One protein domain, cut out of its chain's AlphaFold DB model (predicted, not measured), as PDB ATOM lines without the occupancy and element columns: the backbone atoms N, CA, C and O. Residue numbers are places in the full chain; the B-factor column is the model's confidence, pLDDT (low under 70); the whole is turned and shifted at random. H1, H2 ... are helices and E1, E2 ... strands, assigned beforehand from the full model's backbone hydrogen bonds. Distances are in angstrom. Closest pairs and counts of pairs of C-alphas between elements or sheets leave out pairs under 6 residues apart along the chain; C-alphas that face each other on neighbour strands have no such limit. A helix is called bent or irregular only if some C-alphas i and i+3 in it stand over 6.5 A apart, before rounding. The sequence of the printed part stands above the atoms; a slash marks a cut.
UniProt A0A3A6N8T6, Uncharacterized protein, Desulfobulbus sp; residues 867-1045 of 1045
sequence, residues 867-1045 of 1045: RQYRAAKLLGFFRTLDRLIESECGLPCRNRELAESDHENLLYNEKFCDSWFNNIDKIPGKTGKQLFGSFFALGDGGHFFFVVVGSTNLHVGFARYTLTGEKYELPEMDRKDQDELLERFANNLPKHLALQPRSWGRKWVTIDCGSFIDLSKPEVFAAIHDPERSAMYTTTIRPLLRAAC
ATOM      1  N   ARG A 867     -68.164 -22.853 -34.840       90.44
ATOM      2  CA  ARG A 867     -67.318 -22.843 -33.638       90.44
ATOM      3  C   ARG A 867     -66.465 -24.106 -33.531       90.44
ATOM      4  O   ARG A 867     -65.251 -24.000 -33.384       90.44
ATOM      5  N   GLN A 868     -67.083 -25.277 -33.679       90.12
ATOM      6  CA  GLN A 868     -66.381 -26.561 -33.623       90.12
ATOM      7  C   GLN A 868     -65.355 -26.698 -34.751       90.12
ATOM      8  O   GLN A 868     -64.262 -27.207 -34.522       90.12
ATOM      9  N   TYR A 869     -65.656 -26.186 -35.948       91.44
ATOM     10  CA  TYR A 869     -64.710 -26.195 -37.062       91.44
ATOM     11  C   TYR A 869     -63.468 -25.340 -36.767       91.44
ATOM     12  O   TYR A 869     -62.344 -25.798 -36.974       91.44
ATOM     13  N   ARG A 870     -63.640 -24.128 -36.215       92.06
ATOM     14  CA  ARG A 870     -62.513 -23.289 -35.763       92.06
ATOM     15  C   ARG A 870     -61.704 -23.969 -34.653       92.06
ATOM     16  O   ARG A 870     -60.478 -24.005 -34.731       92.06
ATOM     17  N   ALA A 871     -62.377 -24.561 -33.664       91.38
ATOM     18  CA  ALA A 871     -61.734 -25.286 -32.568       91.38
ATOM     19  C   ALA A 871     -60.906 -26.481 -33.066       91.38
ATOM     20  O   ALA A 871     -59.767 -26.661 -32.638       91.38
ATOM     21  N   ALA A 872     -61.431 -27.250 -34.023       92.12
ATOM     22  CA  ALA A 872     -60.719 -28.364 -34.643       92.12
ATOM     23  C   ALA A 872     -59.461 -27.901 -35.399       92.12
ATOM     24  O   ALA A 872     -58.425 -28.566 -35.335       92.12
ATOM     25  N   LYS A 873     -59.520 -26.746 -36.079       92.75
ATOM     26  CA  LYS A 873     -58.350 -26.150 -36.745       92.75
ATOM     27  C   LYS A 873     -57.283 -25.705 -35.747       92.75
ATOM     28  O   LYS A 873     -56.120 -26.038 -35.946       92.75
ATOM     29  N   LEU A 874     -57.666 -25.052 -34.649       92.25
ATOM     30  CA  LEU A 874     -56.725 -24.663 -33.592       92.25
ATOM     31  C   LEU A 874     -56.081 -25.877 -32.900       92.25
ATOM     32  O   LEU A 874     -54.879 -25.891 -32.651       92.25
ATOM     33  N   LEU A 875     -56.861 -26.928 -32.638       93.38
ATOM     34  CA  LEU A 875     -56.342 -28.178 -32.082       93.38
ATOM     35  C   LEU A 875     -55.333 -28.845 -33.034       93.38
ATOM     36  O   LEU A 875     -54.298 -29.349 -32.596       93.38
ATOM     37  N   GLY A 876     -55.628 -28.842 -34.339       93.69
ATOM     38  CA  GLY A 876     -54.721 -29.331 -35.379       93.69
ATOM     39  C   GLY A 876     -53.434 -28.511 -35.491       93.69
ATOM     40  O   GLY A 876     -52.364 -29.094 -35.676       93.69
ATOM     41  N   PHE A 877     -53.531 -27.191 -35.315       93.81
ATOM     42  CA  PHE A 877     -52.386 -26.284 -35.269       93.81
ATOM     43  C   PHE A 877     -51.408 -26.673 -34.154       93.81
ATOM     44  O   PHE A 877     -50.259 -26.980 -34.464       93.81
ATOM     45  N   PHE A 878     -51.861 -26.773 -32.897       94.25
ATOM     46  CA  PHE A 878     -50.987 -27.155 -31.776       94.25
ATOM     47  C   PHE A 878     -50.361 -28.540 -31.969       94.25
ATOM     48  O   PHE A 878     -49.151 -28.686 -31.867       94.25
ATOM     49  N   ARG A 879     -51.145 -29.550 -32.375       94.25
ATOM     50  CA  ARG A 879     -50.616 -30.904 -32.645       94.25
ATOM     51  C   ARG A 879     -49.558 -30.940 -33.747       94.25
ATOM     52  O   ARG A 879     -48.701 -31.821 -33.763       94.25
ATOM     53  N   THR A 880     -49.671 -30.064 -34.737       93.50
ATOM     54  CA  THR A 880     -48.683 -29.979 -35.816       93.50
ATOM     55  C   THR A 880     -47.450 -29.237 -35.333       93.50
ATOM     56  O   THR A 880     -46.341 -29.705 -35.564       93.50
ATOM     57  N   LEU A 881     -47.642 -28.143 -34.601       91.06
ATOM     58  CA  LEU A 881     -46.558 -27.352 -34.051       91.06
ATOM     59  C   LEU A 881     -45.715 -28.133 -33.036       91.06
ATOM     60  O   LEU A 881     -44.494 -28.081 -33.125       91.06
ATOM     61  N   ASP A 882     -46.338 -28.904 -32.146       93.06
ATOM     62  CA  ASP A 882     -45.639 -29.753 -31.176       93.06
ATOM     63  C   ASP A 882     -44.703 -30.741 -31.880       93.06
ATOM     64  O   ASP A 882     -43.515 -30.794 -31.573       93.06
ATOM     65  N   ARG A 883     -45.200 -31.434 -32.915       92.12
ATOM     66  CA  ARG A 883     -44.385 -32.352 -33.729       92.12
ATOM     67  C   ARG A 883     -43.235 -31.638 -34.443       92.12
ATOM     68  O   ARG A 883     -42.143 -32.194 -34.560       92.12
ATOM     69  N   LEU A 884     -43.470 -30.426 -34.944       90.94
ATOM     70  CA  LEU A 884     -42.439 -29.625 -35.607       90.94
ATOM     71  C   LEU A 884     -41.348 -29.180 -34.622       90.94
ATOM     72  O   LEU A 884     -40.167 -29.268 -34.938       90.94
ATOM     73  N   ILE A 885     -41.727 -28.740 -33.421       90.19
ATOM     74  CA  ILE A 885     -40.784 -28.306 -32.382       90.19
ATOM     75  C   ILE A 885     -39.944 -29.488 -31.876       90.19
ATOM     76  O   ILE A 885     -38.717 -29.383 -31.809       90.19
ATOM     77  N   GLU A 886     -40.584 -30.623 -31.578       89.81
ATOM     78  CA  GLU A 886     -39.897 -31.840 -31.128       89.81
ATOM     79  C   GLU A 886     -38.925 -32.375 -32.188       89.81
ATOM     80  O   GLU A 886     -37.825 -32.807 -31.851       89.81
ATOM     81  N   SER A 887     -39.295 -32.321 -33.472       88.06
ATOM     82  CA  SER A 887     -38.438 -32.816 -34.557       88.06
ATOM     83  C   SER A 887     -37.282 -31.883 -34.928       88.06
ATOM     84  O   SER A 887     -36.227 -32.386 -35.308       88.06
ATOM     85  N   GLU A 888     -37.435 -30.556 -34.820       84.31
ATOM     86  CA  GLU A 888     -36.373 -29.610 -35.211       84.31
ATOM     87  C   GLU A 888     -35.263 -29.486 -34.149       84.31
ATOM     88  O   GLU A 888     -34.098 -29.350 -34.521       84.31
ATOM     89  N   CYS A 889     -35.590 -29.571 -32.852       79.12
ATOM     90  CA  CYS A 889     -34.612 -29.391 -31.767       79.12
ATOM     91  C   CYS A 889     -34.525 -30.530 -30.739       79.12
ATOM     92  O   CYS A 889     -33.685 -30.473 -29.845       79.12
ATOM     93  N   GLY A 890     -35.390 -31.545 -30.802       81.69
ATOM     94  CA  GLY A 890     -35.393 -32.627 -29.811       81.69
ATOM     95  C   GLY A 890     -35.844 -32.204 -28.407       81.69
ATOM     96  O   GLY A 890     -35.627 -32.952 -27.454       81.69
ATOM     97  N   LEU A 891     -36.462 -31.026 -28.255       86.75
ATOM     98  CA  LEU A 891     -36.985 -30.557 -26.970       86.75
ATOM     99  C   LEU A 891     -38.270 -31.324 -26.624       86.75
ATOM    100  O   LEU A 891     -39.248 -31.201 -27.363       86.75
ATOM    101  N   PRO A 892     -38.317 -32.092 -25.522       87.69
ATOM    102  CA  PRO A 892     -39.488 -32.895 -25.191       87.69
ATOM    103  C   PRO A 892     -40.653 -32.010 -24.730       87.69
ATOM    104  O   PRO A 892     -40.487 -31.188 -23.818       87.69
ATOM    105  N   CYS A 893     -41.841 -32.213 -25.308       92.25
ATOM    106  CA  CYS A 893     -43.074 -31.615 -24.804       92.25
ATOM    107  C   CYS A 893     -43.408 -32.204 -23.425       92.25
ATOM    108  O   CYS A 893     -43.458 -33.422 -23.257       92.25
ATOM    109  N   ARG A 894     -43.637 -31.342 -22.427       92.94
ATOM    110  CA  ARG A 894     -43.929 -31.736 -21.032       92.94
ATOM    111  C   ARG A 894     -45.365 -31.451 -20.609       92.94
ATOM    112  O   ARG A 894     -45.667 -31.348 -19.422       92.94
ATOM    113  N   ASN A 895     -46.274 -31.311 -21.576       93.00
ATOM    114  CA  ASN A 895     -47.684 -31.048 -21.296       93.00
ATOM    115  C   ASN A 895     -48.302 -32.147 -20.413       93.00
ATOM    116  O   ASN A 895     -49.083 -31.844 -19.519       93.00
ATOM    117  N   ARG A 896     -47.948 -33.422 -20.613       89.81
ATOM    118  CA  ARG A 896     -48.509 -34.511 -19.800       89.81
ATOM    119  C   ARG A 896     -48.097 -34.384 -18.331       89.81
ATOM    120  O   ARG A 896     -48.951 -34.434 -17.453       89.81
ATOM    121  N   GLU A 897     -46.816 -34.170 -18.079       91.25
ATOM    122  CA  GLU A 897     -46.256 -34.040 -16.736       91.25
ATOM    123  C   GLU A 897     -46.753 -32.763 -16.035       91.25
ATOM    124  O   GLU A 897     -47.007 -32.770 -14.829       91.25
ATOM    125  N   LEU A 898     -46.967 -31.676 -16.786       90.00
ATOM    126  CA  LEU A 898     -47.606 -30.459 -16.276       90.00
ATOM    127  C   LEU A 898     -49.082 -30.682 -15.919       90.00
ATOM    128  O   LEU A 898     -49.545 -30.149 -14.911       90.00
ATOM    129  N   ALA A 899     -49.819 -31.487 -16.691       88.94
ATOM    130  CA  ALA A 899     -51.200 -31.844 -16.364       88.94
ATOM    131  C   ALA A 899     -51.276 -32.643 -15.053       88.94
ATOM    132  O   ALA A 899     -52.131 -32.373 -14.215       88.94
ATOM    133  N   GLU A 900     -50.344 -33.579 -14.850       87.94
ATOM    134  CA  GLU A 900     -50.207 -34.380 -13.621       87.94
ATOM    135  C   GLU A 900     -49.735 -33.542 -12.405       87.94
ATOM    136  O   GLU A 900     -49.858 -33.975 -11.254       87.94
ATOM    137  N   SER A 901     -49.236 -32.322 -12.650       87.12
ATOM    138  CA  SER A 901     -48.752 -31.355 -11.650       87.12
ATOM    139  C   SER A 901     -49.725 -30.181 -11.425       87.12
ATOM    140  O   SER A 901     -49.296 -29.080 -11.104       87.12
ATOM    141  N   ASP A 902     -51.033 -30.386 -11.618       85.06
ATOM    142  CA  ASP A 902     -52.097 -29.383 -11.411       85.06
ATOM    143  C   ASP A 902     -52.022 -28.128 -12.320       85.06
ATOM    144  O   ASP A 902     -52.683 -27.118 -12.060       85.06
ATOM    145  N   HIS A 903     -51.285 -28.188 -13.439       88.38
ATOM    146  CA  HIS A 903     -51.216 -27.117 -14.454       88.38
ATOM    147  C   HIS A 903     -52.033 -27.433 -15.722       88.38
ATOM    148  O   HIS A 903     -51.815 -26.826 -16.771       88.38
ATOM    149  N   GLU A 904     -53.011 -28.350 -15.651       88.62
ATOM    150  CA  GLU A 904     -53.846 -28.765 -16.799       88.62
ATOM    151  C   GLU A 904     -54.594 -27.606 -17.484       88.62
ATOM    152  O   GLU A 904     -54.889 -27.654 -18.678       88.62
ATOM    153  N   ASN A 905     -54.872 -26.534 -16.743       86.75
ATOM    154  CA  ASN A 905     -55.561 -25.335 -17.217       86.75
ATOM    155  C   ASN A 905     -54.706 -24.437 -18.127       86.75
ATOM    156  O   ASN A 905     -55.248 -23.503 -18.721       86.75
ATOM    157  N   LEU A 906     -53.400 -24.702 -18.229       88.25
ATOM    158  CA  LEU A 906     -52.464 -24.007 -19.118       88.25
ATOM    159  C   LEU A 906     -52.210 -24.775 -20.420       88.25
ATOM    160  O   LEU A 906     -51.443 -24.314 -21.264       88.25
ATOM    161  N   LEU A 907     -52.834 -25.935 -20.610       92.50
ATOM    162  CA  LEU A 907     -52.525 -26.840 -21.713       92.50
ATOM    163  C   LEU A 907     -53.653 -26.874 -22.735       92.50
ATOM    164  O   LEU A 907     -54.834 -26.817 -22.385       92.50
ATOM    165  N   TYR A 908     -53.310 -26.985 -24.016       92.56
ATOM    166  CA  TYR A 908     -54.333 -27.112 -25.048       92.56
ATOM    167  C   TYR A 908     -55.006 -28.495 -24.997       92.56
ATOM    168  O   TYR A 908     -54.367 -29.537 -24.888       92.56
ATOM    169  N   ASN A 909     -56.332 -28.515 -25.123       90.94
ATOM    170  CA  ASN A 909     -57.117 -29.721 -25.384       90.94
ATOM    171  C   ASN A 909     -58.399 -29.352 -26.148       90.94
ATOM    172  O   ASN A 909     -58.670 -28.173 -26.392       90.94
ATOM    173  N   GLU A 910     -59.188 -30.352 -26.542       89.50
ATOM    174  CA  GLU A 910     -60.421 -30.137 -27.313       89.50
ATOM    175  C   GLU A 910     -61.415 -29.221 -26.581       89.50
ATOM    176  O   GLU A 910     -61.939 -28.272 -27.169       89.50
ATOM    177  N   LYS A 911     -61.600 -29.435 -25.271       87.75
ATOM    178  CA  LYS A 911     -62.485 -28.625 -24.421       87.75
ATOM    179  C   LYS A 911     -62.034 -27.165 -24.367       87.75
ATOM    180  O   LYS A 911     -62.881 -26.277 -24.468       87.75
ATOM    181  N   PHE A 912     -60.737 -26.898 -24.212       87.50
ATOM    182  CA  PHE A 912     -60.208 -25.534 -24.158       87.50
ATOM    183  C   PHE A 912     -60.243 -24.843 -25.520       87.50
ATOM    184  O   PHE A 912     -60.646 -23.685 -25.574       87.50
ATOM    185  N   CYS A 913     -59.945 -25.545 -26.618       89.50
ATOM    186  CA  CYS A 913     -60.057 -24.977 -27.965       89.50
ATOM    187  C   CYS A 913     -61.506 -24.568 -28.296       89.50
ATOM    188  O   CYS A 913     -61.725 -23.471 -28.807       89.50
ATOM    189  N   ASP A 914     -62.508 -25.399 -27.968       89.00
ATOM    190  CA  ASP A 914     -63.928 -25.042 -28.159       89.00
ATOM    191  C   ASP A 914     -64.370 -23.920 -27.205       89.00
ATOM    192  O   ASP A 914     -65.020 -22.957 -27.624       89.00
ATOM    193  N   SER A 915     -63.967 -23.999 -25.930       85.06
ATOM    194  CA  SER A 915     -64.300 -22.985 -24.921       85.06
ATOM    195  C   SER A 915     -63.714 -21.614 -25.256       85.06
ATOM    196  O   SER A 915     -64.371 -20.605 -25.008       85.06
ATOM    197  N   TRP A 916     -62.519 -21.567 -25.848       85.06
ATOM    198  CA  TRP A 916     -61.863 -20.328 -26.264       85.06
ATOM    199  C   TRP A 916     -62.701 -19.578 -27.301       85.06
ATOM    200  O   TRP A 916     -63.075 -18.428 -27.070       85.06
ATOM    201  N   PHE A 917     -63.117 -20.253 -28.380       86.56
ATOM    202  CA  PHE A 917     -64.005 -19.644 -29.376       86.56
ATOM    203  C   PHE A 917     -65.394 -19.329 -28.810       86.56
ATOM    204  O   PHE A 917     -65.947 -18.278 -29.117       86.56
ATOM    205  N   ASN A 918     -65.943 -20.167 -27.925       84.88
ATOM    206  CA  ASN A 918     -67.214 -19.880 -27.252       84.88
ATOM    207  C   ASN A 918     -67.153 -18.595 -26.407       84.88
ATOM    208  O   ASN A 918     -68.114 -17.827 -26.380       84.88
ATOM    209  N   ASN A 919     -66.037 -18.357 -25.718       79.50
ATOM    210  CA  ASN A 919     -65.830 -17.155 -24.914       79.50
ATOM    211  C   ASN A 919     -65.653 -15.911 -25.792       79.50
ATOM    212  O   ASN A 919     -66.241 -14.872 -25.488       79.50
ATOM    213  N   ILE A 920     -64.904 -16.033 -26.893       77.75
ATOM    214  CA  ILE A 920     -64.735 -14.964 -27.889       77.75
ATOM    215  C   ILE A 920     -66.086 -14.572 -28.500       77.75
ATOM    216  O   ILE A 920     -66.402 -13.386 -28.570       77.75
ATOM    217  N   ASP A 921     -66.903 -15.554 -28.892       79.38
ATOM    218  CA  ASP A 921     -68.185 -15.307 -29.559       79.38
ATOM    219  C   ASP A 921     -69.246 -14.705 -28.612       79.38
ATOM    220  O   ASP A 921     -70.086 -13.920 -29.050       79.38
ATOM    221  N   LYS A 922     -69.236 -15.061 -27.315       75.69
ATOM    222  CA  LYS A 922     -70.240 -14.589 -26.338       75.69
ATOM    223  C   LYS A 922     -70.008 -13.159 -25.853       75.69
ATOM    224  O   LYS A 922     -70.985 -12.459 -25.597       75.69
ATOM    225  N   ILE A 923     -68.755 -12.738 -25.656       64.62
ATOM    226  CA  ILE A 923     -68.431 -11.399 -25.135       64.62
ATOM    227  C   ILE A 923     -67.178 -10.843 -25.838       64.62
ATOM    228  O   ILE A 923     -66.068 -10.924 -25.296       64.62
ATOM    229  N   PRO A 924     -67.334 -10.240 -27.031       55.56
ATOM    230  CA  PRO A 924     -66.227  -9.622 -27.754       55.56
ATOM    231  C   PRO A 924     -65.512  -8.574 -26.883       55.56
ATOM    232  O   PRO A 924     -66.141  -7.654 -26.362       55.56
ATOM    233  N   GLY A 925     -64.198  -8.720 -26.684       53.59
ATOM    234  CA  GLY A 925     -63.366  -7.755 -25.947       53.59
ATOM    235  C   GLY A 925     -63.329  -7.892 -24.414       53.59
ATOM    236  O   GLY A 925     -62.621  -7.125 -23.766       53.59
ATOM    237  N   LYS A 926     -64.034  -8.865 -23.814       49.25
ATOM    238  CA  LYS A 926     -63.946  -9.189 -22.369       49.25
ATOM    239  C   LYS A 926     -63.692 -10.680 -22.124       49.25
ATOM    240  O   LYS A 926     -64.268 -11.284 -21.219       49.25
ATOM    241  N   THR A 927     -62.823 -11.297 -22.919       53.28
ATOM    242  CA  THR A 927     -62.371 -12.660 -22.637       53.28
ATOM    243  C   THR A 927     -61.515 -12.644 -21.369       53.28
ATOM    244  O   THR A 927     -60.439 -12.046 -21.324       53.28
ATOM    245  N   GLY A 928     -62.025 -13.259 -20.294       54.97
ATOM    246  CA  GLY A 928     -61.253 -13.515 -19.078       54.97
ATOM    247  C   GLY A 928     -59.944 -14.240 -19.406       54.97
ATOM    248  O   GLY A 928     -59.858 -14.898 -20.439       54.97
ATOM    249  N   LYS A 929     -58.937 -14.082 -18.535       57.97
ATOM    250  CA  LYS A 929     -57.529 -14.515 -18.661       57.97
ATOM    251  C   LYS A 929     -57.346 -16.024 -18.961       57.97
ATOM    252  O   LYS A 929     -56.828 -16.752 -18.121       57.97
ATOM    253  N   GLN A 930     -57.782 -16.516 -20.117       69.38
ATOM    254  CA  GLN A 930     -57.476 -17.862 -20.598       69.38
ATOM    255  C   GLN A 930     -56.178 -17.801 -21.394       69.38
ATOM    256  O   GLN A 930     -56.065 -17.048 -22.360       69.38
ATOM    257  N   LEU A 931     -55.200 -18.570 -20.931       84.69
ATOM    258  CA  LEU A 931     -53.872 -18.683 -21.509       84.69
ATOM    259  C   LEU A 931     -53.530 -20.169 -21.526       84.69
ATOM    260  O   LEU A 931     -53.384 -20.753 -20.455       84.69
ATOM    261  N   PHE A 932     -53.463 -20.778 -22.708       91.88
ATOM    262  CA  PHE A 932     -53.161 -22.204 -22.830       91.88
ATOM    263  C   PHE A 932     -52.363 -22.529 -24.094       91.88
ATOM    264  O   PHE A 932     -52.436 -21.803 -25.085       91.88
ATOM    265  N   GLY A 933     -51.613 -23.628 -24.076       94.19
ATOM    266  CA  GLY A 933     -50.811 -24.068 -25.214       94.19
ATOM    267  C   GLY A 933     -49.882 -25.223 -24.873       94.19
ATOM    268  O   GLY A 933     -50.315 -26.166 -24.211       94.19
ATOM    269  N   SER A 934     -48.636 -25.145 -25.337       94.88
ATOM    270  CA  SER A 934     -47.627 -26.203 -25.204       94.88
ATOM    271  C   SER A 934     -46.339 -25.704 -24.566       94.88
ATOM    272  O   SER A 934     -45.916 -24.581 -24.844       94.88
ATOM    273  N   PHE A 935     -45.704 -26.556 -23.756       94.75
ATOM    274  CA  PHE A 935     -44.464 -26.278 -23.027       94.75
ATOM    275  C   PHE A 935     -43.412 -27.367 -23.297       94.75
ATOM    276  O   PHE A 935     -43.691 -28.561 -23.183       94.75
ATOM    277  N   PHE A 936     -42.186 -26.949 -23.606       94.50
ATOM    278  CA  PHE A 936     -41.067 -27.793 -24.036       94.50
ATOM    279  C   PHE A 936     -39.851 -27.531 -23.150       94.50
ATOM    280  O   PHE A 936     -39.397 -26.390 -23.040       94.50
ATOM    281  N   ALA A 937     -39.349 -28.557 -22.462       91.69
ATOM    282  CA  ALA A 937     -38.242 -28.388 -21.517       91.69
ATOM    283  C   ALA A 937     -36.916 -28.175 -22.258       91.69
ATOM    284  O   ALA A 937     -36.562 -28.991 -23.103       91.69
ATOM    285  N   LEU A 938     -36.153 -27.138 -21.887       89.50
ATOM    286  CA  LEU A 938     -34.863 -26.806 -22.518       89.50
ATOM    287  C   LEU A 938     -33.696 -27.719 -22.107       89.50
ATOM    288  O   LEU A 938     -32.586 -27.560 -22.595       89.50
ATOM    289  N   GLY A 939     -33.909 -28.658 -21.180       82.12
ATOM    290  CA  GLY A 939     -32.864 -29.577 -20.703       82.12
ATOM    291  C   GLY A 939     -31.827 -28.953 -19.756       82.12
ATOM    292  O   GLY A 939     -30.954 -29.656 -19.261       82.12
ATOM    293  N   ASP A 940     -31.955 -27.666 -19.437       83.44
ATOM    294  CA  ASP A 940     -31.043 -26.913 -18.567       83.44
ATOM    295  C   ASP A 940     -31.403 -26.956 -17.072       83.44
ATOM    296  O   ASP A 940     -30.803 -26.260 -16.255       83.44
ATOM    297  N   GLY A 941     -32.408 -27.757 -16.715       80.19
ATOM    298  CA  GLY A 941     -32.872 -27.926 -15.342       80.19
ATOM    299  C   GLY A 941     -33.683 -26.759 -14.772       80.19
ATOM    300  O   GLY A 941     -33.902 -26.746 -13.562       80.19
ATOM    301  N   GLY A 942     -34.142 -25.798 -15.591       87.62
ATOM    302  CA  GLY A 942     -34.896 -24.653 -15.059       87.62
ATOM    303  C   GLY A 942     -35.852 -23.924 -16.001       87.62
ATOM    304  O   GLY A 942     -36.669 -23.151 -15.501       87.62
ATOM    305  N   HIS A 943     -35.814 -24.146 -17.321       92.00
ATOM    306  CA  HIS A 943     -36.604 -23.339 -18.261       92.00
ATOM    307  C   HIS A 943     -37.429 -24.141 -19.278       92.00
ATOM    308  O   HIS A 943     -37.024 -25.187 -19.790       92.00
ATOM    309  N   PHE A 944     -38.601 -23.597 -19.594       93.88
ATOM    310  CA  PHE A 944     -39.477 -24.022 -20.676       93.88
ATOM    311  C   PHE A 944     -39.442 -23.013 -21.821       93.88
ATOM    312  O   PHE A 944     -39.540 -21.810 -21.582       93.88
ATOM    313  N   PHE A 945     -39.416 -23.515 -23.052       93.75
ATOM    314  CA  PHE A 945     -39.943 -22.812 -24.218       93.75
ATOM    315  C   PHE A 945     -41.437 -23.111 -24.336       93.75
ATOM    316  O   PHE A 945     -41.850 -24.250 -24.131       93.75
ATOM    317  N   PHE A 946     -42.267 -22.126 -24.659       94.31
ATOM    318  CA  PHE A 946     -43.699 -22.350 -24.821       94.31
ATOM    319  C   PHE A 946     -44.289 -21.621 -26.017       94.31
ATOM    320  O   PHE A 946     -43.805 -20.571 -26.446       94.31
ATOM    321  N   VAL A 947     -45.415 -22.157 -26.485       93.75
ATOM    322  CA  VAL A 947     -46.305 -21.507 -27.447       93.75
ATOM    323  C   VAL A 947     -47.719 -21.559 -26.893       93.75
ATOM    324  O   VAL A 947     -48.258 -22.643 -26.693       93.75
ATOM    325  N   VAL A 948     -48.327 -20.403 -26.633       92.81
ATOM    326  CA  VAL A 948     -49.638 -20.295 -25.975       92.81
ATOM    327  C   VAL A 948     -50.535 -19.281 -26.671       92.81
ATOM    328  O   VAL A 948     -50.076 -18.238 -27.132       92.81
ATOM    329  N   VAL A 949     -51.838 -19.552 -26.714       90.25
ATOM    330  CA  VAL A 949     -52.846 -18.558 -27.103       90.25
ATOM    331  C   VAL A 949     -53.337 -17.812 -25.870       90.25
ATOM    332  O   VAL A 949     -53.661 -18.421 -24.851       90.25
ATOM    333  N   GLY A 950     -53.378 -16.485 -25.963       85.31
ATOM    334  CA  GLY A 950     -54.008 -15.610 -24.978       85.31
ATOM    335  C   GLY A 950     -55.446 -15.251 -25.361       85.31
ATOM    336  O   GLY A 950     -56.116 -15.957 -26.113       85.31
ATOM    337  N   SER A 951     -55.921 -14.098 -24.884       78.94
ATOM    338  CA  SER A 951     -57.278 -13.599 -25.160       78.94
ATOM    339  C   SER A 951     -57.574 -13.413 -26.651       78.94
ATOM    340  O   SER A 951     -58.685 -13.710 -27.085       78.94
ATOM    341  N   THR A 952     -56.607 -12.894 -27.414       81.94
ATOM    342  CA  THR A 952     -56.762 -12.627 -28.855       81.94
ATOM    343  C   THR A 952     -55.531 -12.942 -29.699       81.94
ATOM    344  O   THR A 952     -55.630 -12.943 -30.926       81.94
ATOM    345  N   ASN A 953     -54.381 -13.178 -29.065       87.56
ATOM    346  CA  ASN A 953     -53.077 -13.233 -29.720       87.56
ATOM    347  C   ASN A 953     -52.364 -14.550 -29.411       87.56
ATOM    348  O   ASN A 953     -52.649 -15.194 -28.398       87.56
ATOM    349  N   LEU A 954     -51.425 -14.924 -30.277       90.75
ATOM    350  CA  LEU A 954     -50.494 -16.019 -30.028       90.75
ATOM    351  C   LEU A 954     -49.215 -15.464 -29.389       90.75
ATOM    352  O   LEU A 954     -48.675 -14.455 -29.841       90.75
ATOM    353  N   HIS A 955     -48.723 -16.135 -28.356       92.19
ATOM    354  CA  HIS A 955     -47.492 -15.783 -27.664       92.19
ATOM    355  C   HIS A 955     -46.508 -16.943 -27.681       92.19
ATOM    356  O   HIS A 955     -46.877 -18.095 -27.453       92.19
ATOM    357  N   VAL A 956     -45.243 -16.610 -27.904       93.38
ATOM    358  CA  VAL A 956     -44.127 -17.560 -27.922       93.38
ATOM    359  C   VAL A 956     -43.058 -17.022 -26.992       93.38
ATOM    360  O   VAL A 956     -42.760 -15.825 -27.033       93.38
ATOM    361  N   GLY A 957     -42.503 -17.852 -26.119       93.44
ATOM    362  CA  GLY A 957     -41.569 -17.339 -25.129       93.44
ATOM    363  C   GLY A 957     -41.040 -18.368 -24.154       93.44
ATOM    364  O   GLY A 957     -41.054 -19.566 -24.421       93.44
ATOM    365  N   PHE A 958     -40.564 -17.854 -23.026       93.38
ATOM    366  CA  PHE A 958     -39.849 -18.613 -22.017       93.38
ATOM    367  C   PHE A 958     -40.491 -18.459 -20.639       93.38
ATOM    368  O   PHE A 958     -40.926 -17.367 -20.246       93.38
ATOM    369  N   ALA A 959     -40.535 -19.567 -19.905       92.75
ATOM    370  CA  ALA A 959     -40.995 -19.645 -18.523       92.75
ATOM    371  C   ALA A 959     -39.979 -20.415 -17.677       92.75
ATOM    372  O   ALA A 959     -39.303 -21.312 -18.173       92.75
ATOM    373  N   ARG A 960     -39.906 -20.099 -16.385       91.94
ATOM    374  CA  ARG A 960     -39.136 -20.874 -15.416       91.94
ATOM    375  C   ARG A 960     -39.983 -22.013 -14.848       91.94
ATOM    376  O   ARG A 960     -41.186 -21.845 -14.642       91.94
ATOM    377  N   TYR A 961     -39.347 -23.140 -14.554       92.12
ATOM    378  CA  TYR A 961     -39.937 -24.216 -13.767       92.12
ATOM    379  C   TYR A 961     -39.018 -24.666 -12.633       92.12
ATOM    380  O   TYR A 961     -37.813 -24.415 -12.631       92.12
ATOM    381  N   THR A 962     -39.606 -25.343 -11.653       89.06
ATOM    382  CA  THR A 962     -38.884 -26.060 -10.598       89.06
ATOM    383  C   THR A 962     -39.338 -27.507 -10.571       89.06
ATOM    384  O   THR A 962     -40.535 -27.775 -10.671       89.06
ATOM    385  N   LEU A 963     -38.396 -28.433 -10.411       85.94
ATOM    386  CA  LEU A 963     -38.696 -29.855 -10.288       85.94
ATOM    387  C   LEU A 963     -38.754 -30.235  -8.802       85.94
ATOM    388  O   LEU A 963     -37.736 -30.192  -8.111       85.94
ATOM    389  N   THR A 964     -39.941 -30.588  -8.305       80.81
ATOM    390  CA  THR A 964     -40.127 -31.067  -6.923       80.81
ATOM    391  C   THR A 964     -40.515 -32.543  -6.968       80.81
ATOM    392  O   THR A 964     -41.672 -32.888  -7.205       80.81
ATOM    393  N   GLY A 965     -39.536 -33.435  -6.791       81.75
ATOM    394  CA  GLY A 965     -39.716 -34.864  -7.077       81.75
ATOM    395  C   GLY A 965     -39.802 -35.114  -8.586       81.75
ATOM    396  O   GLY A 965     -38.896 -34.721  -9.310       81.75
ATOM    397  N   GLU A 966     -40.889 -35.732  -9.058       78.81
ATOM    398  CA  GLU A 966     -41.183 -35.912 -10.495       78.81
ATOM    399  C   GLU A 966     -42.160 -34.852 -11.052       78.81
ATOM    400  O   GLU A 966     -42.541 -34.912 -12.220       78.81
ATOM    401  N   LYS A 967     -42.571 -33.868 -10.236       85.06
ATOM    402  CA  LYS A 967     -43.553 -32.845 -10.625       85.06
ATOM    403  C   LYS A 967     -42.900 -31.565 -11.137       85.06
ATOM    404  O   LYS A 967     -42.015 -31.008 -10.477       85.06
ATOM    405  N   TYR A 968     -43.379 -31.083 -12.283       89.50
ATOM    406  CA  TYR A 968     -42.972 -29.811 -12.881       89.50
ATOM    407  C   TYR A 968     -43.872 -28.691 -12.361       89.50
ATOM    408  O   TYR A 968     -45.058 -28.641 -12.675       89.50
ATOM    409  N   GLU A 969     -43.293 -27.764 -11.602       89.38
ATOM    410  CA  GLU A 969     -44.006 -26.603 -11.070       89.38
ATOM    411  C   GLU A 969     -43.637 -25.331 -11.832       89.38
ATOM    412  O   GLU A 969     -42.458 -25.068 -12.066       89.38
ATOM    413  N   LEU A 970     -44.640 -24.520 -12.185       90.00
ATOM    414  CA  LEU A 970     -44.487 -23.239 -12.889       90.00
ATOM    415  C   LEU A 970     -44.651 -22.059 -11.909       90.00
ATOM    416  O   LEU A 970     -45.761 -21.533 -11.783       90.00
ATOM    417  N   PRO A 971     -43.608 -21.621 -11.182       89.56
ATOM    418  CA  PRO A 971     -43.713 -20.463 -10.299       89.56
ATOM    419  C   PRO A 971     -43.966 -19.162 -11.077       89.56
ATOM    420  O   PRO A 971     -43.737 -19.064 -12.283       89.56
ATOM    421  N   GLU A 972     -44.466 -18.144 -10.374       90.56
ATOM    422  CA  GLU A 972     -44.494 -16.779 -10.901       90.56
ATOM    423  C   GLU A 972     -43.078 -16.195 -10.880       90.56
ATOM    424  O   GLU A 972     -42.408 -16.255  -9.853       90.56
ATOM    425  N   MET A 973     -42.631 -15.648 -12.011       92.69
ATOM    426  CA  MET A 973     -41.279 -15.105 -12.157       92.69
ATOM    427  C   MET A 973     -41.178 -13.698 -11.569       92.69
ATOM    428  O   MET A 973     -42.071 -12.864 -11.758       92.69
ATOM    429  N   ASP A 974     -40.087 -13.406 -10.871       91.62
ATOM    430  CA  ASP A 974     -39.771 -12.047 -10.442       91.62
ATOM    431  C   ASP A 974     -39.003 -11.273 -11.531       91.62
ATOM    432  O   ASP A 974     -38.805 -11.739 -12.656       91.62
ATOM    433  N   ARG A 975     -38.605 -10.030 -11.233       91.00
ATOM    434  CA  ARG A 975     -37.893  -9.205 -12.215       91.00
ATOM    435  C   ARG A 975     -36.503  -9.759 -12.548       91.00
ATOM    436  O   ARG A 975     -36.062  -9.621 -13.683       91.00
ATOM    437  N   LYS A 976     -35.845 -10.396 -11.581       89.88
ATOM    438  CA  LYS A 976     -34.523 -10.996 -11.757       89.88
ATOM    439  C   LYS A 976     -34.611 -12.202 -12.692       89.88
ATOM    440  O   LYS A 976     -33.809 -12.291 -13.613       89.88
ATOM    441  N   ASP A 977     -35.622 -13.052 -12.511       89.94
ATOM    442  CA  ASP A 977     -35.912 -14.179 -13.409       89.94
ATOM    443  C   ASP A 977     -36.157 -13.703 -14.856       89.94
ATOM    444  O   ASP A 977     -35.675 -14.296 -15.821       89.94
ATOM    445  N   GLN A 978     -36.907 -12.606 -15.023       93.31
ATOM    446  CA  GLN A 978     -37.177 -12.023 -16.342       93.31
ATOM    447  C   GLN A 978     -35.916 -11.467 -17.009       93.31
ATOM    448  O   GLN A 978     -35.717 -11.680 -18.205       93.31
ATOM    449  N   ASP A 979     -35.094 -10.733 -16.259       90.88
ATOM    450  CA  ASP A 979     -33.869 -10.132 -16.783       90.88
ATOM    451  C   ASP A 979     -32.833 -11.221 -17.146       90.88
ATOM    452  O   ASP A 979     -32.190 -11.106 -18.188       90.88
ATOM    453  N   GLU A 980     -32.759 -12.327 -16.390       89.31
ATOM    454  CA  GLU A 980     -31.935 -13.507 -16.718       89.31
ATOM    455  C   GLU A 980     -32.343 -14.144 -18.058       89.31
ATOM    456  O   GLU A 980     -31.500 -14.396 -18.924       89.31
ATOM    457  N   LEU A 981     -33.645 -14.359 -18.275       89.38
ATOM    458  CA  LEU A 981     -34.163 -14.891 -19.540       89.38
ATOM    459  C   LEU A 981     -33.886 -13.956 -20.726       89.38
ATOM    460  O   LEU A 981     -33.582 -14.425 -21.826       89.38
ATOM    461  N   LEU A 982     -33.989 -12.640 -20.520       90.00
ATOM    462  CA  LEU A 982     -33.681 -11.649 -21.552       90.00
ATOM    463  C   LEU A 982     -32.190 -11.654 -21.897       90.00
ATOM    464  O   LEU A 982     -31.850 -11.705 -23.076       90.00
ATOM    465  N   GLU A 983     -31.304 -11.652 -20.902       86.81
ATOM    466  CA  GLU A 983     -29.856 -11.707 -21.130       86.81
ATOM    467  C   GLU A 983     -29.453 -12.987 -21.873       86.81
ATOM    468  O   GLU A 983     -28.643 -12.951 -22.805       86.81
ATOM    469  N   ARG A 984     -30.074 -14.113 -21.517       85.44
ATOM    470  CA  ARG A 984     -29.761 -15.417 -22.100       85.44
ATOM    471  C   ARG A 984     -30.269 -15.585 -23.528       85.44
ATOM    472  O   ARG A 984     -29.517 -16.046 -24.385       85.44
ATOM    473  N   PHE A 985     -31.527 -15.237 -23.795       85.38
ATOM    474  CA  PHE A 985     -32.176 -15.576 -25.065       85.38
ATOM    475  C   PHE A 985     -32.332 -14.393 -26.026       85.38
ATOM    476  O   PHE A 985     -32.466 -14.623 -27.225       85.38
ATOM    477  N   ALA A 986     -32.283 -13.134 -25.572       81.31
ATOM    478  CA  ALA A 986     -32.497 -11.988 -26.466       81.31
ATOM    479  C   ALA A 986     -31.273 -11.647 -27.332       81.31
ATOM    480  O   ALA A 986     -31.438 -11.169 -28.453       81.31
ATOM    481  N   ASN A 987     -30.054 -11.917 -26.852       73.69
ATOM    482  CA  ASN A 987     -28.811 -11.516 -27.527       73.69
ATOM    483  C   ASN A 987     -28.582 -12.206 -28.888       73.69
ATOM    484  O   ASN A 987     -27.910 -11.644 -29.750       73.69
ATOM    485  N   ASN A 988     -29.174 -13.385 -29.103       71.44
ATOM    486  CA  ASN A 988     -29.037 -14.166 -30.338       71.44
ATOM    487  C   ASN A 988     -30.229 -14.007 -31.302       71.44
ATOM    488  O   ASN A 988     -30.274 -14.675 -32.337       71.44
ATOM    489  N   LEU A 989     -31.200 -13.142 -30.985       81.94
ATOM    490  CA  LEU A 989     -32.401 -12.965 -31.800       81.94
ATOM    491  C   LEU A 989     -32.250 -11.840 -32.838       81.94
ATOM    492  O   LEU A 989     -31.648 -10.797 -32.567       81.94
ATOM    493  N   PRO A 990     -32.846 -11.994 -34.037       80.00
ATOM    494  CA  PRO A 990     -33.018 -10.894 -34.976       80.00
ATOM    495  C   PRO A 990     -33.703  -9.685 -34.321       80.00
ATOM    496  O   PRO A 990     -34.643  -9.845 -33.549       80.00
ATOM    497  N   LYS A 991     -33.321  -8.462 -34.713       79.06
ATOM    498  CA  LYS A 991     -33.849  -7.205 -34.130       79.06
ATOM    499  C   LYS A 991     -35.381  -7.073 -34.134       79.06
ATOM    500  O   LYS A 991     -35.919  -6.330 -33.323       79.06
ATOM    501  N   HIS A 992     -36.076  -7.750 -35.051       81.19
ATOM    502  CA  HIS A 992     -37.540  -7.723 -35.135       81.19
ATOM    503  C   HIS A 992     -38.229  -8.688 -34.149       81.19
ATOM    504  O   HIS A 992     -39.442  -8.612 -33.982       81.19
ATOM    505  N   LEU A 993     -37.473  -9.562 -33.477       84.94
ATOM    506  CA  LEU A 993     -37.951 -10.555 -32.515       84.94
ATOM    507  C   LEU A 993     -37.556 -10.164 -31.083       84.94
ATOM    508  O   LEU A 993     -36.780 -10.845 -30.417       84.94
ATOM    509  N   ALA A 994     -38.084  -9.037 -30.606       84.81
ATOM    510  CA  ALA A 994     -37.792  -8.535 -29.267       84.81
ATOM    511  C   ALA A 994     -38.630  -9.260 -28.197       84.81
ATOM    512  O   ALA A 994     -39.837  -9.035 -28.081       84.81
ATOM    513  N   LEU A 995     -37.978 -10.099 -27.388       90.44
ATOM    514  CA  LEU A 995     -38.566 -10.686 -26.182       90.44
ATOM    515  C   LEU A 995     -38.923  -9.594 -25.167       90.44
ATOM    516  O   LEU A 995     -38.140  -8.676 -24.928       90.44
ATOM    517  N   GLN A 996     -40.105  -9.696 -24.555       91.81
ATOM    518  CA  GLN A 996     -40.581  -8.714 -23.581       91.81
ATOM    519  C   GLN A 996     -41.072  -9.376 -22.290       91.81
ATOM    520  O   GLN A 996     -41.818 -10.356 -22.356       91.81
ATOM    521  N   PRO A 997     -40.738  -8.810 -21.118       92.25
ATOM    522  CA  PRO A 997     -41.308  -9.248 -19.853       92.25
ATOM    523  C   PRO A 997     -42.797  -8.896 -19.799       92.25
ATOM    524  O   PRO A 997     -43.208  -7.792 -20.172       92.25
ATOM    525  N   ARG A 998     -43.625  -9.828 -19.326       90.69
ATOM    526  CA  ARG A 998     -45.072  -9.637 -19.187       90.69
ATOM    527  C   ARG A 998     -45.458  -9.449 -17.726       90.69
ATOM    528  O   ARG A 998     -44.828  -9.974 -16.817       90.69
ATOM    529  N   SER A 999     -46.526  -8.690 -17.500       87.00
ATOM    530  CA  SER A 999     -47.167  -8.544 -16.184       87.00
ATOM    531  C   SER A 999     -48.265  -9.589 -15.936       87.00
ATOM    532  O   SER A 999     -48.876  -9.618 -14.870       87.00
ATOM    533  N   TRP A1000     -48.534 -10.440 -16.928       83.62
ATOM    534  CA  TRP A1000     -49.536 -11.504 -16.929       83.62
ATOM    535  C   TRP A1000     -48.876 -12.861 -17.202       83.62
ATOM    536  O   TRP A1000     -47.673 -12.917 -17.439       83.62
ATOM    537  N   GLY A1001     -49.656 -13.952 -17.136       75.06
ATOM    538  CA  GLY A1001     -49.164 -15.304 -17.429       75.06
ATOM    539  C   GLY A1001     -47.982 -15.660 -16.543       75.06
ATOM    540  O   GLY A1001     -46.894 -15.855 -17.048       75.06
ATOM    541  N   ARG A1002     -48.157 -15.591 -15.215       86.62
ATOM    542  CA  ARG A1002     -47.088 -15.846 -14.231       86.62
ATOM    543  C   ARG A1002     -45.787 -15.048 -14.489       86.62
ATOM    544  O   ARG A1002     -44.707 -15.480 -14.101       86.62
ATOM    545  N   LYS A1003     -45.913 -13.868 -15.117       89.81
ATOM    546  CA  LYS A1003     -44.832 -12.932 -15.461       89.81
ATOM    547  C   LYS A1003     -43.799 -13.479 -16.459       89.81
ATOM    548  O   LYS A1003     -42.621 -13.144 -16.380       89.81
ATOM    549  N   TRP A1004     -44.236 -14.281 -17.432       92.56
ATOM    550  CA  TRP A1004     -43.391 -14.831 -18.506       92.56
ATOM    551  C   TRP A1004     -42.703 -13.788 -19.400       92.56
ATOM    552  O   TRP A1004     -43.105 -12.625 -19.450       92.56
ATOM    553  N   VAL A1005     -41.672 -14.220 -20.136       92.94
ATOM    554  CA  VAL A1005     -40.979 -13.411 -21.153       92.94
ATOM    555  C   VAL A1005     -41.401 -13.899 -22.536       92.94
ATOM    556  O   VAL A1005     -41.153 -15.052 -22.877       92.94
ATOM    557  N   THR A1006     -42.068 -13.057 -23.335       92.94
ATOM    558  CA  THR A1006     -42.695 -13.492 -24.599       92.94
ATOM    559  C   THR A1006     -42.576 -12.498 -25.742       92.94
ATOM    560  O   THR A1006     -42.514 -11.282 -25.538       92.94
ATOM    561  N   ILE A1007     -42.666 -13.024 -26.960       92.06
ATOM    562  CA  ILE A1007     -43.006 -12.291 -28.178       92.06
ATOM    563  C   ILE A1007     -44.512 -12.408 -28.419       92.06
ATOM    564  O   ILE A1007     -45.119 -13.452 -28.181       92.06
ATOM    565  N   ASP A1008     -45.120 -11.308 -28.853       89.50
ATOM    566  CA  ASP A1008     -46.491 -11.286 -29.359       89.50
ATOM    567  C   ASP A1008     -46.458 -11.526 -30.872       89.50
ATOM    568  O   ASP A1008     -45.887 -10.727 -31.615       89.50
ATOM    569  N   CYS A1009     -47.030 -12.641 -31.323       86.69
ATOM    570  CA  CYS A1009     -47.082 -13.020 -32.735       86.69
ATOM    571  C   CYS A1009     -48.288 -12.411 -33.473       86.69
ATOM    572  O   CYS A1009     -48.516 -12.728 -34.638       86.69
ATOM    573  N   GLY A1010     -49.053 -11.535 -32.816       84.31
ATOM    574  CA  GLY A1010     -50.213 -10.861 -33.382       84.31
ATOM    575  C   GLY A1010     -51.531 -11.594 -33.141       84.31
ATOM    576  O   GLY A1010     -51.607 -12.631 -32.477       84.31
ATOM    577  N   SER A1011     -52.608 -11.008 -33.674       83.19
ATOM    578  CA  SER A1011     -53.971 -11.502 -33.476       83.19
ATOM    579  C   SER A1011     -54.198 -12.838 -34.187       83.19
ATOM    580  O   SER A1011     -54.006 -12.949 -35.395       83.19
ATOM    581  N   PHE A1012     -54.663 -13.830 -33.431       82.94
ATOM    582  CA  PHE A1012     -54.791 -15.225 -33.858       82.94
ATOM    583  C   PHE A1012     -56.233 -15.759 -33.750       82.94
ATOM    584  O   PHE A1012     -56.468 -16.963 -33.775       82.94
ATOM    585  N   ILE A1013     -57.214 -14.860 -33.598       80.88
ATOM    586  CA  ILE A1013     -58.634 -15.200 -33.369       80.88
ATOM    587  C   ILE A1013     -59.503 -15.181 -34.625       80.88
ATOM    588  O   ILE A1013     -60.520 -15.876 -34.684       80.88
ATOM    589  N   ASP A1014     -59.137 -14.371 -35.614       84.94
ATOM    590  CA  ASP A1014     -59.964 -14.132 -36.791       84.94
ATOM    591  C   ASP A1014     -59.507 -15.008 -37.956       84.94
ATOM    592  O   ASP A1014     -58.731 -14.593 -38.817       84.94
ATOM    593  N   LEU A1015     -60.017 -16.240 -37.978       89.25
ATOM    594  CA  LEU A1015     -59.750 -17.200 -39.050       89.25
ATOM    595  C   LEU A1015     -60.395 -16.795 -40.389       89.25
ATOM    596  O   LEU A1015     -60.178 -17.481 -41.384       89.25
ATOM    597  N   SER A1016     -61.173 -15.704 -40.451       85.19
ATOM    598  CA  SER A1016     -61.608 -15.148 -41.737       85.19
ATOM    599  C   SER A1016     -60.487 -14.386 -42.446       85.19
ATOM    600  O   SER A1016     -60.579 -14.173 -43.649       85.19
ATOM    601  N   LYS A1017     -59.393 -14.036 -41.758       89.25
ATOM    602  CA  LYS A1017     -58.219 -13.426 -42.392       89.25
ATOM    603  C   LYS A1017     -57.358 -14.488 -43.080       89.25
ATOM    604  O   LYS A1017     -56.959 -15.446 -42.410       89.25
ATOM    605  N   PRO A1018     -57.004 -14.307 -44.366       90.25
ATOM    606  CA  PRO A1018     -56.210 -15.275 -45.114       90.25
ATOM    607  C   PRO A1018     -54.922 -15.735 -44.435       90.25
ATOM    608  O   PRO A1018     -54.695 -16.935 -44.314       90.25
ATOM    609  N   GLU A1019     -54.108 -14.801 -43.941       89.75
ATOM    610  CA  GLU A1019     -52.809 -15.122 -43.335       89.75
ATOM    611  C   GLU A1019     -52.946 -15.902 -42.020       89.75
ATOM    612  O   GLU A1019     -52.198 -16.850 -41.780       89.75
ATOM    613  N   VAL A1020     -53.944 -15.561 -41.194       91.25
ATOM    614  CA  VAL A1020     -54.227 -16.260 -39.929       91.25
ATOM    615  C   VAL A1020     -54.730 -17.674 -40.211       91.25
ATOM    616  O   VAL A1020     -54.257 -18.635 -39.604       91.25
ATOM    617  N   PHE A1021     -55.660 -17.823 -41.161       93.94
ATOM    618  CA  PHE A1021     -56.146 -19.139 -41.566       93.94
ATOM    619  C   PHE A1021     -55.016 -20.003 -42.125       93.94
ATOM    620  O   PHE A1021     -54.891 -21.158 -41.728       93.94
ATOM    621  N   ALA A1022     -54.188 -19.447 -43.010       92.50
ATOM    622  CA  ALA A1022     -53.062 -20.154 -43.605       92.50
ATOM    623  C   ALA A1022     -52.043 -20.598 -42.546       92.50
ATOM    624  O   ALA A1022     -51.604 -21.747 -42.577       92.50
ATOM    625  N   ALA A1023     -51.737 -19.742 -41.566       91.38
ATOM    626  CA  ALA A1023     -50.844 -20.077 -40.458       91.38
ATOM    627  C   ALA A1023     -51.389 -21.181 -39.537       91.38
ATOM    628  O   ALA A1023     -50.624 -22.012 -39.057       91.38
ATOM    629  N   ILE A1024     -52.703 -21.222 -39.300       92.44
ATOM    630  CA  ILE A1024     -53.342 -22.281 -38.501       92.44
ATOM    631  C   ILE A1024     -53.447 -23.588 -39.291       92.44
ATOM    632  O   ILE A1024     -53.277 -24.670 -38.733       92.44
ATOM    633  N   HIS A1025     -53.778 -23.499 -40.579       92.94
ATOM    634  CA  HIS A1025     -54.053 -24.660 -41.418       92.94
ATOM    635  C   HIS A1025     -52.780 -25.419 -41.799       92.94
ATOM    636  O   HIS A1025     -52.784 -26.648 -41.768       92.94
ATOM    637  N   ASP A1026     -51.721 -24.693 -42.148       92.12
ATOM    638  CA  ASP A1026     -50.415 -25.242 -42.508       92.12
ATOM    639  C   ASP A1026     -49.309 -24.402 -41.839       92.12
ATOM    640  O   ASP A1026     -48.762 -23.476 -42.452       92.12
ATOM    641  N   PRO A1027     -49.017 -24.666 -40.549       90.75
ATOM    642  CA  PRO A1027     -48.095 -23.847 -39.772       90.75
ATOM    643  C   PRO A1027     -46.655 -23.933 -40.265       90.75
ATOM    644  O   PRO A1027     -45.960 -22.924 -40.210       90.75
ATOM    645  N   GLU A1028     -46.208 -25.079 -40.782       89.00
ATOM    646  CA  GLU A1028     -44.811 -25.317 -41.173       89.00
ATOM    647  C   GLU A1028     -44.318 -24.320 -42.230       89.00
ATOM    648  O   GLU A1028     -43.195 -23.818 -42.160       89.00
ATOM    649  N   ARG A1029     -45.184 -24.007 -43.198       88.88
ATOM    650  CA  ARG A1029     -44.889 -23.090 -44.308       88.88
ATOM    651  C   ARG A1029     -45.284 -21.644 -44.025       88.88
ATOM    652  O   ARG A1029     -45.048 -20.769 -44.854       88.88
ATOM    653  N   SER A1030     -45.874 -21.378 -42.863       89.25
ATOM    654  CA  SER A1030     -46.320 -20.039 -42.500       89.25
ATOM    655  C   SER A1030     -45.147 -19.104 -42.200       89.25
ATOM    656  O   SER A1030     -44.120 -19.513 -41.645       89.25
ATOM    657  N   ALA A1031     -45.322 -17.814 -42.503       86.31
ATOM    658  CA  ALA A1031     -44.375 -16.781 -42.088       86.31
ATOM    659  C   ALA A1031     -44.187 -16.803 -40.562       86.31
ATOM    660  O   ALA A1031     -43.066 -16.825 -40.081       86.31
ATOM    661  N   MET A1032     -45.275 -16.933 -39.798       88.81
ATOM    662  CA  MET A1032     -45.237 -17.010 -38.335       88.81
ATOM    663  C   MET A1032     -44.277 -18.089 -37.809       88.81
ATOM    664  O   MET A1032     -43.499 -17.833 -36.890       88.81
ATOM    665  N   TYR A1033     -44.303 -19.292 -38.382       89.69
ATOM    666  CA  TYR A1033     -43.380 -20.338 -37.956       89.69
ATOM    667  C   TYR A1033     -41.956 -20.064 -38.440       89.69
ATOM    668  O   TYR A1033     -41.020 -20.084 -37.646       89.69
ATOM    669  N   THR A1034     -41.789 -19.756 -39.726       88.88
ATOM    670  CA  THR A1034     -40.467 -19.625 -40.357       88.88
ATOM    671  C   THR A1034     -39.678 -18.394 -39.906       88.88
ATOM    672  O   THR A1034     -38.455 -18.480 -39.800       88.88
ATOM    673  N   THR A1035     -40.344 -17.274 -39.613       87.62
ATOM    674  CA  THR A1035     -39.702 -16.002 -39.245       87.62
ATOM    675  C   THR A1035     -39.744 -15.698 -37.753       87.62
ATOM    676  O   THR A1035     -38.894 -14.943 -37.297       87.62
ATOM    677  N   THR A1036     -40.661 -16.296 -36.982       88.38
ATOM    678  CA  THR A1036     -40.798 -16.015 -35.540       88.38
ATOM    679  C   THR A1036     -40.509 -17.237 -34.677       88.38
ATOM    680  O   THR A1036     -39.553 -17.220 -33.904       88.38
ATOM    681  N   ILE A1037     -41.294 -18.313 -34.799       90.19
ATOM    682  CA  ILE A1037     -41.177 -19.470 -33.888       90.19
ATOM    683  C   ILE A1037     -39.847 -20.195 -34.086       90.19
ATOM    684  O   ILE A1037     -39.148 -20.456 -33.113       90.19
ATOM    685  N   ARG A1038     -39.472 -20.497 -35.332       89.25
ATOM    686  CA  ARG A1038     -38.261 -21.257 -35.658       89.25
ATOM    687  C   ARG A1038     -36.973 -20.537 -35.232       89.25
ATOM    688  O   ARG A1038     -36.132 -21.194 -34.623       89.25
ATOM    689  N   PRO A1039     -36.774 -19.227 -35.484       88.56
ATOM    690  CA  PRO A1039     -35.594 -18.526 -34.973       88.56
ATOM    691  C   PRO A1039     -35.518 -18.504 -33.444       88.56
ATOM    692  O   PRO A1039     -34.433 -18.690 -32.899       88.56
ATOM    693  N   LEU A1040     -36.654 -18.330 -32.755       88.06
ATOM    694  CA  LEU A1040     -36.697 -18.387 -31.290       88.06
ATOM    695  C   LEU A1040     -36.369 -19.775 -30.764       88.06
ATOM    696  O   LEU A1040     -35.600 -19.901 -29.817       88.06
ATOM    697  N   LEU A1041     -36.939 -20.795 -31.397       87.88
ATOM    698  CA  LEU A1041     -36.666 -22.181 -31.075       87.88
ATOM    699  C   LEU A1041     -35.170 -22.462 -31.230       87.88
ATOM    700  O   LEU A1041     -34.551 -22.916 -30.285       87.88
ATOM    701  N   ARG A1042     -34.546 -22.085 -32.351       85.94
ATOM    702  CA  ARG A1042     -33.095 -22.257 -32.555       85.94
ATOM    703  C   ARG A1042     -32.233 -21.519 -31.535       85.94
ATOM    704  O   ARG A1042     -31.178 -22.024 -31.182       85.94
ATOM    705  N   ALA A1043     -32.658 -20.342 -31.079       81.69
ATOM    706  CA  ALA A1043     -31.963 -19.628 -30.009       81.69
ATOM    707  C   ALA A1043     -32.084 -20.336 -28.646       81.69
ATOM    708  O   ALA A1043     -31.290 -20.058 -27.750       81.69
ATOM    709  N   ALA A1044     -33.072 -21.220 -28.482       81.12
ATOM    710  CA  ALA A1044     -33.344 -21.940 -27.246       81.12
ATOM    711  C   ALA A1044     -32.585 -23.275 -27.089       81.12
ATOM    712  O   ALA A1044     -32.508 -23.753 -25.958       81.12
ATOM    713  N   CYS A1045     -32.087 -23.878 -28.178       80.44
ATOM    714  CA  CYS A1045     -31.623 -25.280 -28.229       80.44
ATOM    715  C   CYS A1045     -30.139 -25.520 -27.846       80.44
ATOM    716  O   CYS A1045     -29.277 -24.735 -28.288       80.44
TER     717      CYS A1045
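What this domain is: This is residues 867 to 1045 of the 1045 residues of an uncharacterized protein of Desulfobulbus sp (UniProt A0A3A6N8T6). A twisted sheet of four antiparallel strands is covered on one face by two helices, the long H1 over its edge strand E1 and H6 over its inner strand E3. Around this body, H2 sits beside the E1 edge with the small hairpin E4 and E5 next to it, H4 crosses E3, and H3 and H5 pack on the first half of H1. The printed part has 179 residues with six named helices and six named strands, in the order H1 H2 H3 E1 E2 E3 E4 E5 H4 E6 H5 H6. The sheet runs E1 E2 E3 E6 and the class is mixed, helices and strands. The whole is compact, with a radius of gyration of the C-alphas of 15.5 A, and rounded, spanning 39 by 35 by 30 A.

How they stand to each other: H1, residues 867 to 889, is the hub, touching three helices. With residues 867 to 875 alone it touches H3, residues 910 to 922, at a steep tilt of 50 degrees, opposite ways; the C-alphas of Ala 871 and Cys 913 are closest, 4.9 A. With residues 873 to 877 alone it touches H5, residues 1018 to 1025, closest at the C-alphas of Phe 877 and Ile 1024, 5.2 A. H1 and H6, residues 1031 to 1044, only just touch, with 3 pairs of C-alphas within 8 A, the closest being those of Cys 889 and Arg 1042, 7.3 A; the tilt is steep, 41 degrees, the same way. The strands E1, residues 932 to 937, E2, residues 943 to 949, and E3, residues 953 to 960, form a meander, each strand the antiparallel neighbour of the one before. N 934 and O 947 are 2.9 A apart between E1 and E2, and N 946 and O 957 are 2.8 A apart between E2 and E3. E6, residues 1005 to 1011, is antiparallel to E3, with N 1007 and O 956 at 2.8 A. H1 is over E1 at a height over the sheet of 9.1 A, and H6 is over E3 at 10.0 A; both run along the strands, on the same face. H4, residues 975 to 985, is over E3 at a height of 8.0 A and runs across the strands, at 65 degrees to E3 on the local plane. Together H1, H4 and H6 and the sheet form two layers, helices on one face of a sheet. H2, residues 895 to 906, stands at the sheet's level. E3 bends by 55 degrees at residue 957 and runs on into E4, residues 962 to 964, which forms a hairpin with E5, residues 967 to 969; N 962 and O 969 are 2.9 A apart. The closest C-alphas of H2 and E5 are those of Ser 901 and Lys 967, 5.5 A. Every O i to N i+4 pair is within hydrogen-bond range in H4 and H5, against 18 of 19 in H1, 8 of 9 in H3, 8 of 10 in H6 and 3 of 8 in H2, where 6 of 9 O i to N i+3 pairs are.

Where its parts are: H1 starts at C-alpha 867, (-67.318, -22.843, -33.638), and is 33.4 A long. H2 is irregular, with C-alphas 902 and 905 7.9 A apart, and H6 only just so, with C-alphas 1035 and 1038 6.52 A apart. H3 is 18.4 A long, E2 19.1 A, E3 21.4 A and E6 18.0 A. H6 is 19.2 A long and ends at C-alpha 1044, (-33.344, -21.940, -27.246).

The domain as a whole: The two C-alphas farthest apart are those of Gly 965 and Pro 1018, 45.9 A. The printed part has no cut and ends at residue 1045, the chain's last. The link H4 to E6, residues 986 to 1004, is long; in it residues 996 to 997 pair with residues 1005 to 1006 of E6. The mean pLDDT of the printed part is 86.9, and residues 923 to 930 are under 70.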